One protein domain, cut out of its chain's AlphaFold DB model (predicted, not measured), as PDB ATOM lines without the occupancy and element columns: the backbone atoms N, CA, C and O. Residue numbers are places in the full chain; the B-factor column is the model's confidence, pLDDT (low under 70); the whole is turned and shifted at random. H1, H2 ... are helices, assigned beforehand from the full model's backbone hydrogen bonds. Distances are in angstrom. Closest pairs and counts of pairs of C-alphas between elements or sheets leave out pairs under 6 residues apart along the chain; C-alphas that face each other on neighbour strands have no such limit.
ATOM      1  N   GLU A  21     -29.135  35.230 -45.220       84.06
ATOM      2  CA  GLU A  21     -29.076  34.136 -44.248       84.06
ATOM      3  C   GLU A  21     -29.175  34.673 -42.804       84.06
ATOM      4  O   GLU A  21     -29.936  34.123 -42.013       84.06
ATOM      5  N   GLU A  22     -28.544  35.811 -42.488       84.38
ATOM      6  CA  GLU A  22     -28.684  36.515 -41.198       84.38
ATOM      7  C   GLU A  22     -30.129  36.993 -40.969       84.38
ATOM      8  O   GLU A  22     -30.709  36.743 -39.911       84.38
ATOM      9  N   SER A  23     -30.752  37.612 -41.975       84.12
ATOM     10  CA  SER A  23     -32.121  38.135 -41.869       84.12
ATOM     11  C   SER A  23     -33.167  37.035 -41.651       84.12
ATOM     12  O   SER A  23     -34.096  37.211 -40.858       84.12
ATOM     13  N   LEU A  24     -33.009  35.882 -42.309       86.44
ATOM     14  CA  LEU A  24     -33.870  34.710 -42.116       86.44
ATOM     15  C   LEU A  24     -33.773  34.143 -40.690       86.44
ATOM     16  O   LEU A  24     -34.783  33.731 -40.119       86.44
ATOM     17  N   LEU A  25     -32.573  34.137 -40.106       87.38
ATOM     18  CA  LEU A  25     -32.324  33.632 -38.755       87.38
ATOM     19  C   LEU A  25     -32.841  34.589 -37.672       87.38
ATOM     20  O   LEU A  25     -33.424  34.138 -36.687       87.38
ATOM     21  N   ILE A  26     -32.723  35.904 -37.887       85.81
ATOM     22  CA  ILE A  26     -33.360  36.919 -37.034       85.81
ATOM     23  C   ILE A  26     -34.885  36.720 -37.028       85.81
ATOM     24  O   ILE A  26     -35.484  36.670 -35.953       85.81
ATOM     25  N   GLN A  27     -35.502  36.519 -38.200       85.69
ATOM     26  CA  GLN A  27     -36.940  36.239 -38.317       85.69
ATOM     27  C   GLN A  27     -37.349  34.932 -37.615       85.69
ATOM     28  O   GLN A  27     -38.418  34.879 -37.012       85.69
ATOM     29  N   LEU A  28     -36.522  33.880 -37.649       88.69
ATOM     30  CA  LEU A  28     -36.785  32.641 -36.905       88.69
ATOM     31  C   LEU A  28     -36.838  32.895 -35.390       88.69
ATOM     32  O   LEU A  28     -37.818  32.528 -34.744       88.69
ATOM     33  N   CYS A  29     -35.826  33.568 -34.836       87.00
ATOM     34  CA  CYS A  29     -35.777  33.940 -33.420       87.00
ATOM     35  C   CYS A  29     -36.973  34.823 -33.006       87.00
ATOM     36  O   CYS A  29     -37.600  34.584 -31.974       87.00
ATOM     37  N   GLU A  30     -37.330  35.801 -33.840       84.56
ATOM     38  CA  GLU A  30     -38.476  36.699 -33.657       84.56
ATOM     39  C   GLU A  30     -39.818  35.945 -33.611       84.56
ATOM     40  O   GLU A  30     -40.641  36.196 -32.728       84.56
ATOM     41  N   GLN A  31     -40.050  35.011 -34.539       85.12
ATOM     42  CA  GLN A  31     -41.297  34.240 -34.600       85.12
ATOM     43  C   GLN A  31     -41.380  33.186 -33.486       85.12
ATOM     44  O   GLN A  31     -42.448  33.017 -32.899       85.12
ATOM     45  N   LEU A  32     -40.265  32.541 -33.117       87.31
ATOM     46  CA  LEU A  32     -40.210  31.641 -31.958       87.31
ATOM     47  C   LEU A  32     -40.560  32.378 -30.660       87.31
ATOM     48  O   LEU A  32     -41.393  31.899 -29.893       87.31
ATOM     49  N   HIS A  33     -40.012  33.577 -30.446       84.25
ATOM     50  CA  HIS A  33     -40.368  34.404 -29.295       84.25
ATOM     51  C   HIS A  33     -41.847  34.830 -29.318       84.25
ATOM     52  O   HIS A  33     -42.540  34.699 -28.311       84.25
ATOM     53  N   ARG A  34     -42.371  35.277 -30.472       83.56
ATOM     54  CA  ARG A  34     -43.796  35.644 -30.610       83.56
ATOM     55  C   ARG A  34     -44.764  34.479 -30.416       83.56
ATOM     56  O   ARG A  34     -45.875  34.717 -29.958       83.56
ATOM     57  N   SER A  35     -44.364  33.254 -30.753       84.38
ATOM     58  CA  SER A  35     -45.194  32.053 -30.576       84.38
ATOM     59  C   SER A  35     -45.365  31.622 -29.115       84.38
ATOM     60  O   SER A  35     -46.175  30.748 -28.838       84.38
ATOM     61  N   GLY A  36     -44.588  32.196 -28.189       82.88
ATOM     62  CA  GLY A  36     -44.566  31.824 -26.774       82.88
ATOM     63  C   GLY A  36     -43.654  30.635 -26.439       82.88
ATOM     64  O   GLY A  36     -43.319  30.438 -25.275       82.88
ATOM     65  N   PHE A  37     -43.163  29.895 -27.441       87.50
ATOM     66  CA  PHE A  37     -42.348  28.678 -27.292       87.50
ATOM     67  C   PHE A  37     -41.133  28.804 -26.353       87.50
ATOM     68  O   PHE A  37     -40.727  27.810 -25.746       87.50
ATOM     69  N   LEU A  38     -40.561  30.006 -26.225       85.50
ATOM     70  CA  LEU A  38     -39.339  30.297 -25.463       85.50
ATOM     71  C   LEU A  38     -39.570  30.755 -24.003       85.50
ATOM     72  O   LEU A  38     -38.597  31.081 -23.320       85.50
ATOM     73  N   PHE A  39     -40.819  30.798 -23.517       84.12
ATOM     74  CA  PHE A  39     -41.126  31.168 -22.126       84.12
ATOM     75  C   PHE A  39     -41.401  29.957 -21.240       84.12
ATOM     76  O   PHE A  39     -42.062  29.018 -21.668       84.12
ATOM     77  N   ASP A  40     -40.945  29.970 -19.992       80.44
ATOM     78  CA  ASP A  40     -41.008  28.784 -19.120       80.44
ATOM     79  C   ASP A  40     -42.458  28.314 -18.873       80.44
ATOM     80  O   ASP A  40     -42.723  27.116 -18.796       80.44
ATOM     81  N   ASP A  41     -43.399  29.261 -18.878       81.69
ATOM     82  CA  ASP A  41     -44.845  29.120 -18.688       81.69
ATOM     83  C   ASP A  41     -45.650  29.057 -20.010       81.69
ATOM     84  O   ASP A  41     -46.796  29.511 -20.076       81.69
ATOM     85  N   ALA A  42     -45.059  28.540 -21.091       82.81
ATOM     86  CA  ALA A  42     -45.742  28.364 -22.376       82.81
ATOM     87  C   ALA A  42     -46.866  27.311 -22.309       82.81
ATOM     88  O   ALA A  42     -46.642  26.168 -21.914       82.81
ATOM     89  N   SER A  43     -48.058  27.684 -22.771       84.88
ATOM     90  CA  SER A  43     -49.212  26.787 -22.922       84.88
ATOM     91  C   SER A  43     -49.079  25.846 -24.127       84.88
ATOM     92  O   SER A  43     -48.382  26.160 -25.091       84.88
ATOM     93  N   ASP A  44     -49.815  24.728 -24.156       83.31
ATOM     94  CA  ASP A  44     -49.796  23.778 -25.287       83.31
ATOM     95  C   ASP A  44     -50.113  24.419 -26.649       83.31
ATOM     96  O   ASP A  44     -49.583  24.001 -27.682       83.31
ATOM     97  N   MET A  45     -50.934  25.477 -26.666       83.31
ATOM     98  CA  MET A  45     -51.215  26.259 -27.874       83.31
ATOM     99  C   MET A  45     -50.013  27.092 -28.337       83.31
ATOM    100  O   MET A  45     -49.816  27.253 -29.540       83.31
ATOM    101  N   GLU A  46     -49.221  27.630 -27.411       86.19
ATOM    102  CA  GLU A  46     -47.977  28.360 -27.694       86.19
ATOM    103  C   GLU A  46     -46.860  27.392 -28.120       86.19
ATOM    104  O   GLU A  46     -46.126  27.656 -29.075       86.19
ATOM    105  N   LEU A  47     -46.797  26.205 -27.501       85.56
ATOM    106  CA  LEU A  47     -45.915  25.117 -27.932       85.56
ATOM    107  C   LEU A  47     -46.222  24.686 -29.372       85.56
ATOM    108  O   LEU A  47     -45.322  24.684 -30.210       85.56
ATOM    109  N   GLY A  48     -47.490  24.393 -29.686       84.00
ATOM    110  CA  GLY A  48     -47.910  23.996 -31.033       84.00
ATOM    111  C   GLY A  48     -47.683  25.085 -32.091       84.00
ATOM    112  O   GLY A  48     -47.296  24.779 -33.219       84.00
ATOM    113  N   GLN A  49     -47.845  26.364 -31.729       84.38
ATOM    114  CA  GLN A  49     -47.475  27.486 -32.600       84.38
ATOM    115  C   GLN A  49     -45.965  27.521 -32.864       84.38
ATOM    116  O   GLN A  49     -45.558  27.646 -34.018       84.38
ATOM    117  N   GLY A  50     -45.128  27.351 -31.837       85.94
ATOM    118  CA  GLY A  50     -43.673  27.276 -31.996       85.94
ATOM    119  C   GLY A  50     -43.222  26.103 -32.864       85.94
ATOM    120  O   GLY A  50     -42.390  26.267 -33.754       85.94
ATOM    121  N   GLU A  51     -43.825  24.929 -32.691       87.69
ATOM    122  CA  GLU A  51     -43.581  23.769 -33.553       87.69
ATOM    123  C   GLU A  51     -43.953  24.040 -35.015       87.69
ATOM    124  O   GLU A  51     -43.236  23.614 -35.927       87.69
ATOM    125  N   GLN A  52     -45.029  24.794 -35.257       84.81
ATOM    126  CA  GLN A  52     -45.416  25.219 -36.599       84.81
ATOM    127  C   GLN A  52     -44.448  26.270 -37.180       84.81
ATOM    128  O   GLN A  52     -44.108  26.162 -38.358       84.81
ATOM    129  N   VAL A  53     -43.908  27.201 -36.373       86.81
ATOM    130  CA  VAL A  53     -42.802  28.105 -36.775       86.81
ATOM    131  C   VAL A  53     -41.587  27.294 -37.241       86.81
ATOM    132  O   VAL A  53     -41.065  27.533 -38.332       86.81
ATOM    133  N   ILE A  54     -41.158  26.306 -36.445       87.88
ATOM    134  CA  ILE A  54     -40.023  25.421 -36.761       87.88
ATOM    135  C   ILE A  54     -40.297  24.658 -38.064       87.88
ATOM    136  O   ILE A  54     -39.451  24.627 -38.962       87.88
ATOM    137  N   ARG A  55     -41.488  24.059 -38.194       86.38
ATOM    138  CA  ARG A  55     -41.902  23.295 -39.379       86.38
ATOM    139  C   ARG A  55     -41.888  24.156 -40.645       86.38
ATOM    140  O   ARG A  55     -41.259  23.760 -41.627       86.38
ATOM    141  N   ASP A  56     -42.526  25.325 -40.613       86.12
ATOM    142  CA  ASP A  56     -42.605  26.233 -41.760       86.12
ATOM    143  C   ASP A  56     -41.230  26.780 -42.159       86.12
ATOM    144  O   ASP A  56     -40.950  26.888 -43.357       86.12
ATOM    145  N   PHE A  57     -40.357  27.078 -41.192       87.12
ATOM    146  CA  PHE A  57     -38.991  27.527 -41.461       87.12
ATOM    147  C   PHE A  57     -38.158  26.438 -42.150       87.12
ATOM    148  O   PHE A  57     -37.591  26.674 -43.218       87.12
ATOM    149  N   PHE A  58     -38.122  25.221 -41.593       85.38
ATOM    150  CA  PHE A  58     -37.337  24.122 -42.165       85.38
ATOM    151  C   PHE A  58     -37.881  23.605 -43.508       85.38
ATOM    152  O   PHE A  58     -37.121  22.990 -44.255       85.38
ATOM    153  N   GLU A  59     -39.156  23.841 -43.837       84.69
ATOM    154  CA  GLU A  59     -39.711  23.555 -45.169       84.69
ATOM    155  C   GLU A  59     -39.335  24.630 -46.209       84.69
ATOM    156  O   GLU A  59     -39.122  24.297 -47.372       84.69
ATOM    157  N   GLN A  60     -39.222  25.902 -45.809       81.56
ATOM    158  CA  GLN A  60     -38.883  27.011 -46.717       81.56
ATOM    159  C   GLN A  60     -37.373  27.191 -46.923       81.56
ATOM    160  O   GLN A  60     -36.927  27.388 -48.050       81.56
ATOM    161  N   GLU A  61     -36.589  27.137 -45.845       82.81
ATOM    162  CA  GLU A  61     -35.175  27.548 -45.824       82.81
ATOM    163  C   GLU A  61     -34.254  26.487 -45.185       82.81
ATOM    164  O   GLU A  61     -33.096  26.754 -44.864       82.81
ATOM    165  N   GLY A  62     -34.718  25.234 -45.077       74.50
ATOM    166  CA  GLY A  62     -33.901  24.085 -44.657       74.50
ATOM    167  C   GLY A  62     -32.526  23.950 -45.353       74.50
ATOM    168  O   GLY A  62     -31.559  23.614 -44.666       74.50
ATOM    169  N   PRO A  63     -32.374  24.264 -46.662       78.12
ATOM    170  CA  PRO A  63     -31.070  24.285 -47.334       78.12
ATOM    171  C   PRO A  63     -30.084  25.348 -46.825       78.12
ATOM    172  O   PRO A  63     -28.896  25.232 -47.104       78.12
ATOM    173  N   VAL A  64     -30.534  26.379 -46.097       77.69
ATOM    174  CA  VAL A  64     -29.635  27.320 -45.404       77.69
ATOM    175  C   VAL A  64     -28.997  26.608 -44.214       77.69
ATOM    176  O   VAL A  64     -27.776  26.522 -44.136       77.69
ATOM    177  N   ILE A  65     -29.808  25.999 -43.342       75.12
ATOM    178  CA  ILE A  65     -29.319  25.315 -42.133       75.12
ATOM    179  C   ILE A  65     -28.365  24.158 -42.464       75.12
ATOM    180  O   ILE A  65     -27.353  23.983 -41.789       75.12
ATOM    181  N   GLN A  66     -28.613  23.430 -43.560       75.81
ATOM    182  CA  GLN A  66     -27.716  22.373 -44.047       75.81
ATOM    183  C   GLN A  66     -26.309  22.856 -44.455       75.81
ATOM    184  O   GLN A  66     -25.402  22.032 -44.530       75.81
ATOM    185  N   LYS A  67     -26.098  24.157 -44.711       78.38
ATOM    186  CA  LYS A  67     -24.752  24.728 -44.913       78.38
ATOM    187  C   LYS A  67     -24.059  25.095 -43.600       78.38
ATOM    188  O   LYS A  67     -22.832  25.105 -43.551       78.38
ATOM    189  N   LEU A  68     -24.841  25.481 -42.590       73.38
ATOM    190  CA  LEU A  68     -24.342  26.046 -41.334       73.38
ATOM    191  C   LEU A  68     -23.886  24.959 -40.358       73.38
ATOM    192  O   LEU A  68     -22.943  25.174 -39.603       73.38
ATOM    193  N   LEU A  69     -24.530  23.790 -40.394       74.38
ATOM    194  CA  LEU A  69     -24.216  22.673 -39.512       74.38
ATOM    195  C   LEU A  69     -23.473  21.545 -40.241       74.38
ATOM    196  O   LEU A  69     -24.020  20.962 -41.181       74.38
ATOM    197  N   PRO A  70     -22.267  21.157 -39.780       72.19
ATOM    198  CA  PRO A  70     -21.604  19.944 -40.241       72.19
ATOM    199  C   PRO A  70     -22.488  18.712 -40.003       72.19
ATOM    200  O   PRO A  70     -22.877  18.419 -38.869       72.19
ATOM    201  N   SER A  71     -22.772  17.955 -41.064       71.44
ATOM    202  CA  SER A  71     -23.662  16.783 -41.025       71.44
ATOM    203  C   SER A  71     -23.238  15.725 -39.997       71.44
ATOM    204  O   SER A  71     -24.102  15.105 -39.380       71.44
ATOM    205  N   GLY A  72     -21.932  15.572 -39.756       75.75
ATOM    206  CA  GLY A  72     -21.390  14.691 -38.718       75.75
ATOM    207  C   GLY A  72     -21.831  15.070 -37.299       75.75
ATOM    208  O   GLY A  72     -22.289  14.195 -36.571       75.75
ATOM    209  N   ARG A  73     -21.802  16.364 -36.932       77.62
ATOM    210  CA  ARG A  73     -22.212  16.856 -35.595       77.62
ATOM    211  C   ARG A  73     -23.686  16.536 -35.322       77.62
ATOM    212  O   ARG A  73     -24.048  16.081 -34.240       77.62
ATOM    213  N   LEU A  74     -24.529  16.697 -36.347       80.81
ATOM    214  CA  LEU A  74     -25.945  16.321 -36.313       80.81
ATOM    215  C   LEU A  74     -26.150  14.810 -36.189       80.81
ATOM    216  O   LEU A  74     -26.979  14.378 -35.395       80.81
ATOM    217  N   GLN A  75     -25.418  13.999 -36.953       82.38
ATOM    218  CA  GLN A  75     -25.543  12.541 -36.892       82.38
ATOM    219  C   GLN A  75     -25.074  11.978 -35.546       82.38
ATOM    220  O   GLN A  75     -25.762  11.126 -34.987       82.38
ATOM    221  N   GLN A  76     -23.972  12.493 -34.996       81.88
ATOM    222  CA  GLN A  76     -23.467  12.150 -33.664       81.88
ATOM    223  C   GLN A  76     -24.505  12.456 -32.579       81.88
ATOM    224  O   GLN A  76     -24.898  11.560 -31.837       81.88
ATOM    225  N   TYR A  77     -25.019  13.688 -32.532       82.50
ATOM    226  CA  TYR A  77     -25.987  14.095 -31.513       82.50
ATOM    227  C   TYR A  77     -27.357  13.397 -31.676       82.50
ATOM    228  O   TYR A  77     -27.980  13.022 -30.686       82.50
ATOM    229  N   LEU A  78     -27.803  13.098 -32.905       83.88
ATOM    230  CA  LEU A  78     -28.987  12.253 -33.137       83.88
ATOM    231  C   LEU A  78     -28.775  10.780 -32.746       83.88
ATOM    232  O   LEU A  78     -29.741  10.120 -32.365       83.88
ATOM    233  N   ALA A  79     -27.560  10.238 -32.861       81.94
ATOM    234  CA  ALA A  79     -27.246   8.886 -32.398       81.94
ATOM    235  C   ALA A  79     -27.200   8.828 -30.864       81.94
ATOM    236  O   ALA A  79     -27.776   7.922 -30.267       81.94
ATOM    237  N   TYR A  80     -26.599   9.845 -30.243       82.19
ATOM    238  CA  TYR A  80     -26.562  10.049 -28.798       82.19
ATOM    239  C   TYR A  80     -27.972  10.109 -28.185       82.19
ATOM    240  O   TYR A  80     -28.311   9.257 -27.368       82.19
ATOM    241  N   LEU A  81     -28.850  10.997 -28.677       81.44
ATOM    242  CA  LEU A  81     -30.248  11.095 -28.218       81.44
ATOM    243  C   LEU A  81     -31.034   9.776 -28.365       81.44
ATOM    244  O   LEU A  81     -31.919   9.488 -27.563       81.44
ATOM    245  N   LYS A  82     -30.719   8.953 -29.375       82.75
ATOM    246  CA  LYS A  82     -31.330   7.621 -29.551       82.75
ATOM    247  C   LYS A  82     -30.817   6.584 -28.550       82.75
ATOM    248  O   LYS A  82     -31.540   5.633 -28.261       82.75
ATOM    249  N   GLY A  83     -29.606   6.756 -28.019       76.75
ATOM    250  CA  GLY A  83     -29.057   5.916 -26.954       76.75
ATOM    251  C   GLY A  83     -29.794   6.080 -25.622       76.75
ATOM    252  O   GLY A  83     -29.967   5.097 -24.906       76.75
ATOM    253  N   LEU A  84     -30.292   7.289 -25.337       78.81
ATOM    254  CA  LEU A  84     -30.938   7.661 -24.067       78.81
ATOM    255  C   LEU A  84     -32.366   7.099 -23.892       78.81
ATOM    256  O   LEU A  84     -32.865   7.045 -22.776       78.81
ATOM    257  N   ARG A  85     -33.015   6.645 -24.977       76.25
ATOM    258  CA  ARG A  85     -34.335   5.964 -24.986       76.25
ATOM    259  C   ARG A  85     -35.518   6.707 -24.324       76.25
ATOM    260  O   ARG A  85     -36.525   6.066 -24.026       76.25
ATOM    261  N   TRP A  86     -35.442   8.024 -24.142       80.38
ATOM    262  CA  TRP A  86     -36.534   8.835 -23.583       80.38
ATOM    263  C   TRP A  86     -37.868   8.702 -24.328       80.38
ATOM    264  O   TRP A  86     -37.916   8.468 -25.541       80.38
ATOM    265  N   GLY A  87     -38.963   8.945 -23.602       79.94
ATOM    266  CA  GLY A  87     -40.297   9.071 -24.193       79.94
ATOM    267  C   GLY A  87     -40.420  10.302 -25.103       79.94
ATOM    268  O   GLY A  87     -39.671  11.267 -24.969       79.94
ATOM    269  N   GLN A  88     -41.391  10.312 -26.025       79.62
ATOM    270  CA  GLN A  88     -41.608  11.449 -26.942       79.62
ATOM    271  C   GLN A  88     -41.884  12.769 -26.198       79.62
ATOM    272  O   GLN A  88     -41.340  13.802 -26.574       79.62
ATOM    273  N   GLU A  89     -42.677  12.741 -25.123       81.06
ATOM    274  CA  GLU A  89     -43.004  13.928 -24.312       81.06
ATOM    275  C   GLU A  89     -41.798  14.432 -23.503       81.06
ATOM    276  O   GLU A  89     -41.529  15.633 -23.457       81.06
ATOM    277  N   GLU A  90     -41.016  13.512 -22.938       82.75
ATOM    278  CA  GLU A  90     -39.769  13.803 -22.228       82.75
ATOM    279  C   GLU A  90     -38.721  14.408 -23.173       82.75
ATOM    280  O   GLU A  90     -38.195  15.486 -22.902       82.75
ATOM    281  N   LEU A  91     -38.499  13.789 -24.337       84.75
ATOM    282  CA  LEU A  91     -37.622  14.299 -25.395       84.75
ATOM    283  C   LEU A  91     -38.081  15.680 -25.899       84.75
ATOM    284  O   LEU A  91     -37.244  16.553 -26.136       84.75
ATOM    285  N   ARG A  92     -39.398  15.909 -26.026       85.25
ATOM    286  CA  ARG A  92     -39.997  17.210 -26.383       85.25
ATOM    287  C   ARG A  92     -39.707  18.272 -25.325       85.25
ATOM    288  O   ARG A  92     -39.335  19.387 -25.690       85.25
ATOM    289  N   SER A  93     -39.818  17.926 -24.043       85.38
ATOM    290  CA  SER A  93     -39.503  18.817 -22.921       85.38
ATOM    291  C   SER A  93     -38.002  19.124 -22.830       85.38
ATOM    292  O   SER A  93     -37.608  20.290 -22.896       85.38
ATOM    293  N   ARG A  94     -37.143  18.094 -22.796       84.94
ATOM    294  CA  ARG A  94     -35.679  18.225 -22.693       84.94
ATOM    295  C   ARG A  94     -35.079  18.989 -23.879       84.94
ATOM    296  O   ARG A  94     -34.330  19.946 -23.678       84.94
ATOM    297  N   LEU A  95     -35.449  18.660 -25.125       87.50
ATOM    298  CA  LEU A  95     -34.971  19.414 -26.295       87.50
ATOM    299  C   LEU A  95     -35.472  20.863 -26.293       87.50
ATOM    300  O   LEU A  95     -34.717  21.762 -26.665       87.50
ATOM    301  N   ARG A  96     -36.709  21.119 -25.848       87.81
ATOM    302  CA  ARG A  96     -37.219  22.486 -25.682       87.81
ATOM    303  C   ARG A  96     -36.402  23.264 -24.649       87.81
ATOM    304  O   ARG A  96     -36.005  24.390 -24.936       87.81
ATOM    305  N   GLN A  97     -36.119  22.675 -23.487       87.25
ATOM    306  CA  GLN A  97     -35.290  23.296 -22.449       87.25
ATOM    307  C   GLN A  97     -33.905  23.674 -22.990       87.25
ATOM    308  O   GLN A  97     -33.468  24.800 -22.769       87.25
ATOM    309  N   LYS A  98     -33.254  22.812 -23.784       86.38
ATOM    310  CA  LYS A  98     -31.990  23.163 -24.462       86.38
ATOM    311  C   LYS A  98     -32.146  24.328 -25.440       86.38
ATOM    312  O   LYS A  98     -31.348  25.261 -25.396       86.38
ATOM    313  N   VAL A  99     -33.185  24.332 -26.282       89.19
ATOM    314  CA  VAL A  99     -33.468  25.464 -27.191       89.19
ATOM    315  C   VAL A  99     -33.631  26.775 -26.408       89.19
ATOM    316  O   VAL A  99     -33.067  27.788 -26.821       89.19
ATOM    317  N   MET A 100     -34.321  26.762 -25.261       87.19
ATOM    318  CA  MET A 100     -34.439  27.936 -24.384       87.19
ATOM    319  C   MET A 100     -33.086  28.334 -23.773       87.19
ATOM    320  O   MET A 100     -32.682  29.483 -23.935       87.19
ATOM    321  N   ARG A 101     -32.335  27.392 -23.182       85.81
ATOM    322  CA  ARG A 101     -30.992  27.637 -22.617       85.81
ATOM    323  C   ARG A 101     -30.033  28.246 -23.647       85.81
ATOM    324  O   ARG A 101     -29.321  29.194 -23.328       85.81
ATOM    325  N   HIS A 102     -29.995  27.753 -24.889       86.94
ATOM    326  CA  HIS A 102     -29.139  28.343 -25.930       86.94
ATOM    327  C   HIS A 102     -29.654  29.698 -26.435       86.94
ATOM    328  O   HIS A 102     -28.841  30.575 -26.721       86.94
ATOM    329  N   PHE A 103     -30.973  29.917 -26.492       88.00
ATOM    330  CA  PHE A 103     -31.527  31.241 -26.789       88.00
ATOM    331  C   PHE A 103     -31.146  32.266 -25.712       88.00
ATOM    332  O   PHE A 103     -30.722  33.370 -26.041       88.00
ATOM    333  N   GLU A 104     -31.214  31.890 -24.435       86.19
ATOM    334  CA  GLU A 104     -30.776  32.717 -23.306       86.19
ATOM    335  C   GLU A 104     -29.266  32.987 -23.344       86.19
ATOM    336  O   GLU A 104     -28.862  34.140 -23.192       86.19
ATOM    337  N   LYS A 105     -28.434  31.976 -23.653       86.25
ATOM    338  CA  LYS A 105     -26.986  32.150 -23.901       86.25
ATOM    339  C   LYS A 105     -26.719  33.177 -25.025       86.25
ATOM    340  O   LYS A 105     -25.790  33.965 -24.897       86.25
ATOM    341  N   MET A 106     -27.525  33.214 -26.097       85.75
ATOM    342  CA  MET A 106     -27.412  34.223 -27.173       85.75
ATOM    343  C   MET A 106     -27.971  35.606 -26.797       85.75
ATOM    344  O   MET A 106     -27.480  36.621 -27.285       85.75
ATOM    345  N   ALA A 107     -29.021  35.662 -25.977       83.38
ATOM    346  CA  ALA A 107     -29.685  36.904 -25.582       83.38
ATOM    347  C   ALA A 107     -29.000  37.619 -24.404       83.38
ATOM    348  O   ALA A 107     -29.265  38.798 -24.185       83.38
ATOM    349  N   TYR A 108     -28.138  36.926 -23.655       82.12
ATOM    350  CA  TYR A 108     -27.544  37.377 -22.395       82.12
ATOM    351  C   TYR A 108     -26.982  38.810 -22.428       82.12
ATOM    352  O   TYR A 108     -26.185  39.151 -23.299       82.12
ATOM    353  N   GLY A 109     -27.367  39.643 -21.454       76.06
ATOM    354  CA  GLY A 109     -26.965  41.053 -21.320       76.06
ATOM    355  C   GLY A 109     -28.147  42.025 -21.456       76.06
ATOM    356  O   GLY A 109     -29.288  41.604 -21.559       76.06
ATOM    357  N   ALA A 110     -27.904  43.340 -21.458       74.06
ATOM    358  CA  ALA A 110     -28.990  44.336 -21.491       74.06
ATOM    359  C   ALA A 110     -29.649  44.527 -22.876       74.06
ATOM    360  O   ALA A 110     -30.777  45.010 -22.973       74.06
ATOM    361  N   HIS A 111     -28.957  44.158 -23.960       77.50
ATOM    362  CA  HIS A 111     -29.366  44.438 -25.341       77.50
ATOM    363  C   HIS A 111     -29.700  43.152 -26.107       77.50
ATOM    364  O   HIS A 111     -29.115  42.875 -27.153       77.50
ATOM    365  N   HIS A 112     -30.665  42.375 -25.598       79.75
ATOM    366  CA  HIS A 112     -31.022  41.037 -26.099       79.75
ATOM    367  C   HIS A 112     -31.042  40.911 -27.639       79.75
ATOM    368  O   HIS A 112     -30.469  39.975 -28.186       79.75
ATOM    369  N   GLN A 113     -31.658  41.860 -28.357       77.75
ATOM    370  CA  GLN A 113     -31.724  41.840 -29.828       77.75
ATOM    371  C   GLN A 113     -30.356  41.974 -30.508       77.75
ATOM    372  O   GLN A 113     -30.071  41.262 -31.470       77.75
ATOM    373  N   PHE A 114     -29.525  42.902 -30.025       80.62
ATOM    374  CA  PHE A 114     -28.175  43.116 -30.538       80.62
ATOM    375  C   PHE A 114     -27.307  41.889 -30.260       80.62
ATOM    376  O   PHE A 114     -26.579  41.452 -31.143       80.62
ATOM    377  N   ASN A 115     -27.465  41.282 -29.084       84.25
ATOM    378  CA  ASN A 115     -26.704  40.111 -28.660       84.25
ATOM    379  C   ASN A 115     -27.100  38.864 -29.475       84.25
ATOM    380  O   ASN A 115     -26.224  38.200 -30.026       84.25
ATOM    381  N   ILE A 116     -28.402  38.633 -29.707       85.62
ATOM    382  CA  ILE A 116     -28.898  37.601 -30.637       85.62
ATOM    383  C   ILE A 116     -28.351  37.838 -32.053       85.62
ATOM    384  O   ILE A 116     -27.854  36.909 -32.687       85.62
ATOM    385  N   ARG A 117     -28.404  39.080 -32.558       85.62
ATOM    386  CA  ARG A 117     -27.876  39.422 -33.889       85.62
ATOM    387  C   ARG A 117     -26.361  39.212 -33.979       85.62
ATOM    388  O   ARG A 117     -25.884  38.699 -34.987       85.62
ATOM    389  N   LEU A 118     -25.611  39.569 -32.940       84.50
ATOM    390  CA  LEU A 118     -24.165  39.377 -32.855       84.50
ATOM    391  C   LEU A 118     -23.804  37.886 -32.829       84.50
ATOM    392  O   LEU A 118     -22.952  37.472 -33.611       84.50
ATOM    393  N   ALA A 119     -24.509  37.079 -32.033       85.94
ATOM    394  CA  ALA A 119     -24.332  35.629 -31.981       85.94
ATOM    395  C   ALA A 119     -24.639  34.954 -33.332       85.94
ATOM    396  O   ALA A 119     -23.888  34.079 -33.763       85.94
ATOM    397  N   ILE A 120     -25.682  35.404 -34.047       87.38
ATOM    398  CA  ILE A 120     -25.963  34.983 -35.431       87.38
ATOM    399  C   ILE A 120     -24.799  35.386 -36.355       87.38
ATOM    400  O   ILE A 120     -24.251  34.538 -37.055       87.38
ATOM    401  N   MET A 121     -24.370  36.654 -36.345       84.75
ATOM    402  CA  MET A 121     -23.266  37.135 -37.190       84.75
ATOM    403  C   MET A 121     -21.940  36.407 -36.929       84.75
ATOM    404  O   MET A 121     -21.176  36.193 -37.870       84.75
ATOM    405  N   GLN A 122     -21.645  36.053 -35.676       85.25
ATOM    406  CA  GLN A 122     -20.466  35.275 -35.291       85.25
ATOM    407  C   GLN A 122     -20.603  33.826 -35.761       85.25
ATOM    408  O   GLN A 122     -19.762  33.357 -36.522       85.25
ATOM    409  N   GLY A 123     -21.701  33.143 -35.422       83.38
ATOM    410  CA  GLY A 123     -21.932  31.744 -35.795       83.38
ATOM    411  C   GLY A 123     -22.137  31.486 -37.298       83.38
ATOM    412  O   GLY A 123     -21.987  30.350 -37.744       83.38
ATOM    413  N   LEU A 124     -22.432  32.522 -38.095       83.69
ATOM    414  CA  LEU A 124     -22.389  32.481 -39.565       83.69
ATOM    415  C   LEU A 124     -20.961  32.587 -40.136       83.69
ATOM    416  O   LEU A 124     -20.691  32.059 -41.216       83.69
ATOM    417  N   LYS A 125     -20.050  33.285 -39.447       81.00
ATOM    418  CA  LYS A 125     -18.644  33.464 -39.862       81.00
ATOM    419  C   LYS A 125     -17.763  32.316 -39.372       81.00
ATOM    420  O   LYS A 125     -16.896  31.835 -40.100       81.00
ATOM    421  N   GLU A 126     -17.990  31.876 -38.142       73.44
ATOM    422  CA  GLU A 126     -17.196  30.866 -37.460       73.44
ATOM    423  C   GLU A 126     -17.806  29.476 -37.627       73.44
ATOM    424  O   GLU A 126     -18.898  29.179 -37.149       73.44
ATOM    425  N   LYS A 127     -17.047  28.566 -38.244       66.50
ATOM    426  CA  LYS A 127     -17.418  27.146 -38.386       66.50
ATOM    427  C   LYS A 127     -17.142  26.323 -37.112       66.50
ATOM    428  O   LYS A 127     -16.947  25.115 -37.201       66.50
ATOM    429  N   LYS A 128     -17.094  26.976 -35.947       67.19
ATOM    430  CA  LYS A 128     -16.827  26.384 -34.626       67.19
ATOM    431  C   LYS A 128     -18.116  26.254 -33.808       67.19
ATOM    432  O   LYS A 128     -19.073  26.999 -34.027       67.19
ATOM    433  N   ALA A 129     -18.100  25.348 -32.829       71.44
ATOM    434  CA  ALA A 129     -19.118  25.285 -31.782       71.44
ATOM    435  C   ALA A 129     -19.314  26.676 -31.153       71.44
ATOM    436  O   ALA A 129     -18.347  27.330 -30.763       71.44
ATOM    437  N   SER A 130     -20.557  27.143 -31.131       79.50
ATOM    438  CA  SER A 130     -20.940  28.479 -30.671       79.50
ATOM    439  C   SER A 130     -22.416  28.459 -30.264       79.50
ATOM    440  O   SER A 130     -23.182  27.700 -30.867       79.50
ATOM    441  N   PRO A 131     -22.868  29.313 -29.323       81.94
ATOM    442  CA  PRO A 131     -24.246  29.285 -28.821       81.94
ATOM    443  C   PRO A 131     -25.320  29.336 -29.919       81.94
ATOM    444  O   PRO A 131     -26.380  28.730 -29.770       81.94
ATOM    445  N   PHE A 132     -25.024  29.998 -31.044       87.00
ATOM    446  CA  PHE A 132     -25.879  30.014 -32.227       87.00
ATOM    447  C   PHE A 132     -25.908  28.678 -32.990       87.00
ATOM    448  O   PHE A 132     -26.996  28.168 -33.260       87.00
ATOM    449  N   GLN A 133     -24.756  28.080 -33.331       86.06
ATOM    450  CA  GLN A 133     -24.755  26.757 -33.979       86.06
ATOM    451  C   GLN A 133     -25.457  25.714 -33.103       86.06
ATOM    452  O   GLN A 133     -26.163  24.841 -33.601       86.06
ATOM    453  N   ASP A 134     -25.282  25.839 -31.795       85.94
ATOM    454  CA  ASP A 134     -25.815  24.934 -30.791       85.94
ATOM    455  C   ASP A 134     -27.347  25.042 -30.682       85.94
ATOM    456  O   ASP A 134     -28.056  24.037 -30.778       85.94
ATOM    457  N   PHE A 135     -27.875  26.271 -30.627       89.56
ATOM    458  CA  PHE A 135     -29.306  26.571 -30.757       89.56
ATOM    459  C   PHE A 135     -29.915  25.977 -32.039       89.56
ATOM    460  O   PHE A 135     -30.952  25.307 -31.992       89.56
ATOM    461  N   ILE A 136     -29.259  26.179 -33.187       88.44
ATOM    462  CA  ILE A 136     -29.737  25.674 -34.480       88.44
ATOM    463  C   ILE A 136     -29.673  24.142 -34.552       88.44
ATOM    464  O   ILE A 136     -30.572  23.539 -35.146       88.44
ATOM    465  N   LEU A 137     -28.686  23.490 -33.921       88.00
ATOM    466  CA  LEU A 137     -28.641  22.027 -33.861       88.00
ATOM    467  C   LEU A 137     -29.828  21.483 -33.069       88.00
ATOM    468  O   LEU A 137     -30.524  20.599 -33.566       88.00
ATOM    469  N   CYS A 138     -30.103  22.055 -31.894       88.44
ATOM    470  CA  CYS A 138     -31.245  21.676 -31.066       88.44
ATOM    471  C   CYS A 138     -32.580  21.853 -31.813       88.44
ATOM    472  O   CYS A 138     -33.421  20.954 -31.783       88.44
ATOM    473  N   LEU A 139     -32.758  22.947 -32.567       88.38
ATOM    474  CA  LEU A 139     -33.930  23.135 -33.433       88.38
ATOM    475  C   LEU A 139     -34.006  22.102 -34.572       88.38
ATOM    476  O   LEU A 139     -35.088  21.584 -34.863       88.38
ATOM    477  N   GLN A 140     -32.882  21.763 -35.209       87.00
ATOM    478  CA  GLN A 140     -32.861  20.748 -36.264       87.00
ATOM    479  C   GLN A 140     -33.153  19.345 -35.712       87.00
ATOM    480  O   GLN A 140     -33.880  18.581 -36.350       87.00
ATOM    481  N   THR A 141     -32.659  19.001 -34.520       86.81
ATOM    482  CA  THR A 141     -32.926  17.699 -33.890       86.81
ATOM    483  C   THR A 141     -34.357  17.587 -33.396       86.81
ATOM    484  O   THR A 141     -34.976  16.548 -33.605       86.81
ATOM    485  N   TYR A 142     -34.919  18.670 -32.853       86.31
ATOM    486  CA  TYR A 142     -36.345  18.785 -32.535       86.31
ATOM    487  C   TYR A 142     -37.194  18.504 -33.784       86.31
ATOM    488  O   TYR A 142     -38.061  17.625 -33.794       86.31
ATOM    489  N   LYS A 143     -36.872  19.177 -34.896       86.25
ATOM    490  CA  LYS A 143     -37.552  18.994 -36.182       86.25
ATOM    491  C   LYS A 143     -37.394  17.581 -36.756       86.25
ATOM    492  O   LYS A 143     -38.311  17.105 -37.422       86.25
ATOM    493  N   SER A 144     -36.268  16.908 -36.521       83.25
ATOM    494  CA  SER A 144     -36.017  15.543 -37.007       83.25
ATOM    495  C   SER A 144     -36.639  14.442 -36.141       83.25
ATOM    496  O   SER A 144     -37.133  13.469 -36.703       83.25
ATOM    497  N   MET A 145     -36.623  14.570 -34.812       79.69
ATOM    498  CA  MET A 145     -37.068  13.518 -33.879       79.69
ATOM    499  C   MET A 145     -38.560  13.594 -33.526       79.69
ATOM    500  O   MET A 145     -39.173  12.561 -33.266       79.69
ATOM    501  N   LEU A 146     -39.133  14.803 -33.509       78.06
ATOM    502  CA  LEU A 146     -40.498  15.059 -33.032       78.06
ATOM    503  C   LEU A 146     -41.427  15.442 -34.194       78.06
ATOM    504  O   LEU A 146     -42.507  14.883 -34.355       78.06
ATOM    505  N   LEU A 147     -40.977  16.349 -35.072       72.56
ATOM    506  CA  LEU A 147     -41.781  16.846 -36.203       72.56
ATOM    507  C   LEU A 147     -41.585  16.045 -37.509       72.56
ATOM    508  O   LEU A 147     -42.296  16.286 -38.487       72.56
TER     509      LEU A 147
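Overview. This is residues 21 to 147 of the 483 residues of an uncharacterized protein of Deltaproteobacteria bacterium (UniProt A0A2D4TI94). The core is a pair of helices side by side, H5 and H7, running opposite ways, with H6 crossing one end of the pair. A helical hairpin of H1 and H2 packs on one side, H2 crossing H7 and H1 packing on H6, while short H3 leads on to H4, the helix whose centre is farthest from the middle. The printed part has 127 residues with seven named helices, H1 to H7 in order along the chain, and no named strand: all helix, mostly crossed in its packing. It is compact, with a radius of gyration of the C-alphas of 13.9 A, and rounded, spanning 37 by 34 by 28 A.

Arrangement. H1, residues 21 to 34, and H2, residues 44 to 60, form a hairpin: they touch, closest at the C-alphas of Leu 32 and Gly 50, 5.6 A apart, at a shallow tilt of 15 degrees, opposite ways. H3, residues 62 to 68, touches no helix but is near H2. H4, residues 71 to 83, is apart from H1 and H2, and also from H5, residues 88 to 107. H6, residues 112 to 125, touches H5 about perpendicular, at 82 degrees, with the C-alphas of Met 106 and Ile 116 closest, 5.1 A apart. H6 also touches residues 22 to 26 of H1, closest at the C-alphas of Glu 22 and Ile 120, 6.6 A, at a steep tilt of 37 degrees, only just past shallow. H7, residues 131 to 145, is the hub, touching H2, H4, H5 and H6. With H5 it has 19 pairs of C-alphas within 8 A, closest His 102 and Phe 135, 5.1 A, at a shallow tilt of 19 degrees, opposite ways. It touches H2 about perpendicular, at 82 degrees, closest at the C-alphas of Arg 55 and Lys 143, 6.9 A. It only just touches H4, with 3 pairs within 8 A, the closest C-alphas being those of Leu 78 and Thr 141, 6.8 A. Every O i to N i+4 pair is within hydrogen-bond range in H1, H2, H4, H5, H6 and H7; in H3, 2 of 3 are.

Along the chain. H1 begins at C-alpha 21 (-29.076, 34.136, -44.248) and is 20.1 A long; H2 is 24.3 A. H5, the longest, measures 28.1 A from C-alpha 88 (-41.608, 11.449, -26.942). H7, 20.9 A, ends at C-alpha 145 (-37.068, 13.518, -33.879).

Size, cuts and confidence. The two C-alphas farthest apart, those of Arg 85 and Ala 110, are 38.9 A apart. The printed part has no cut and no long link. The mean pLDDT of the printed part is 82.8, and residues 127 to 128 are under 70.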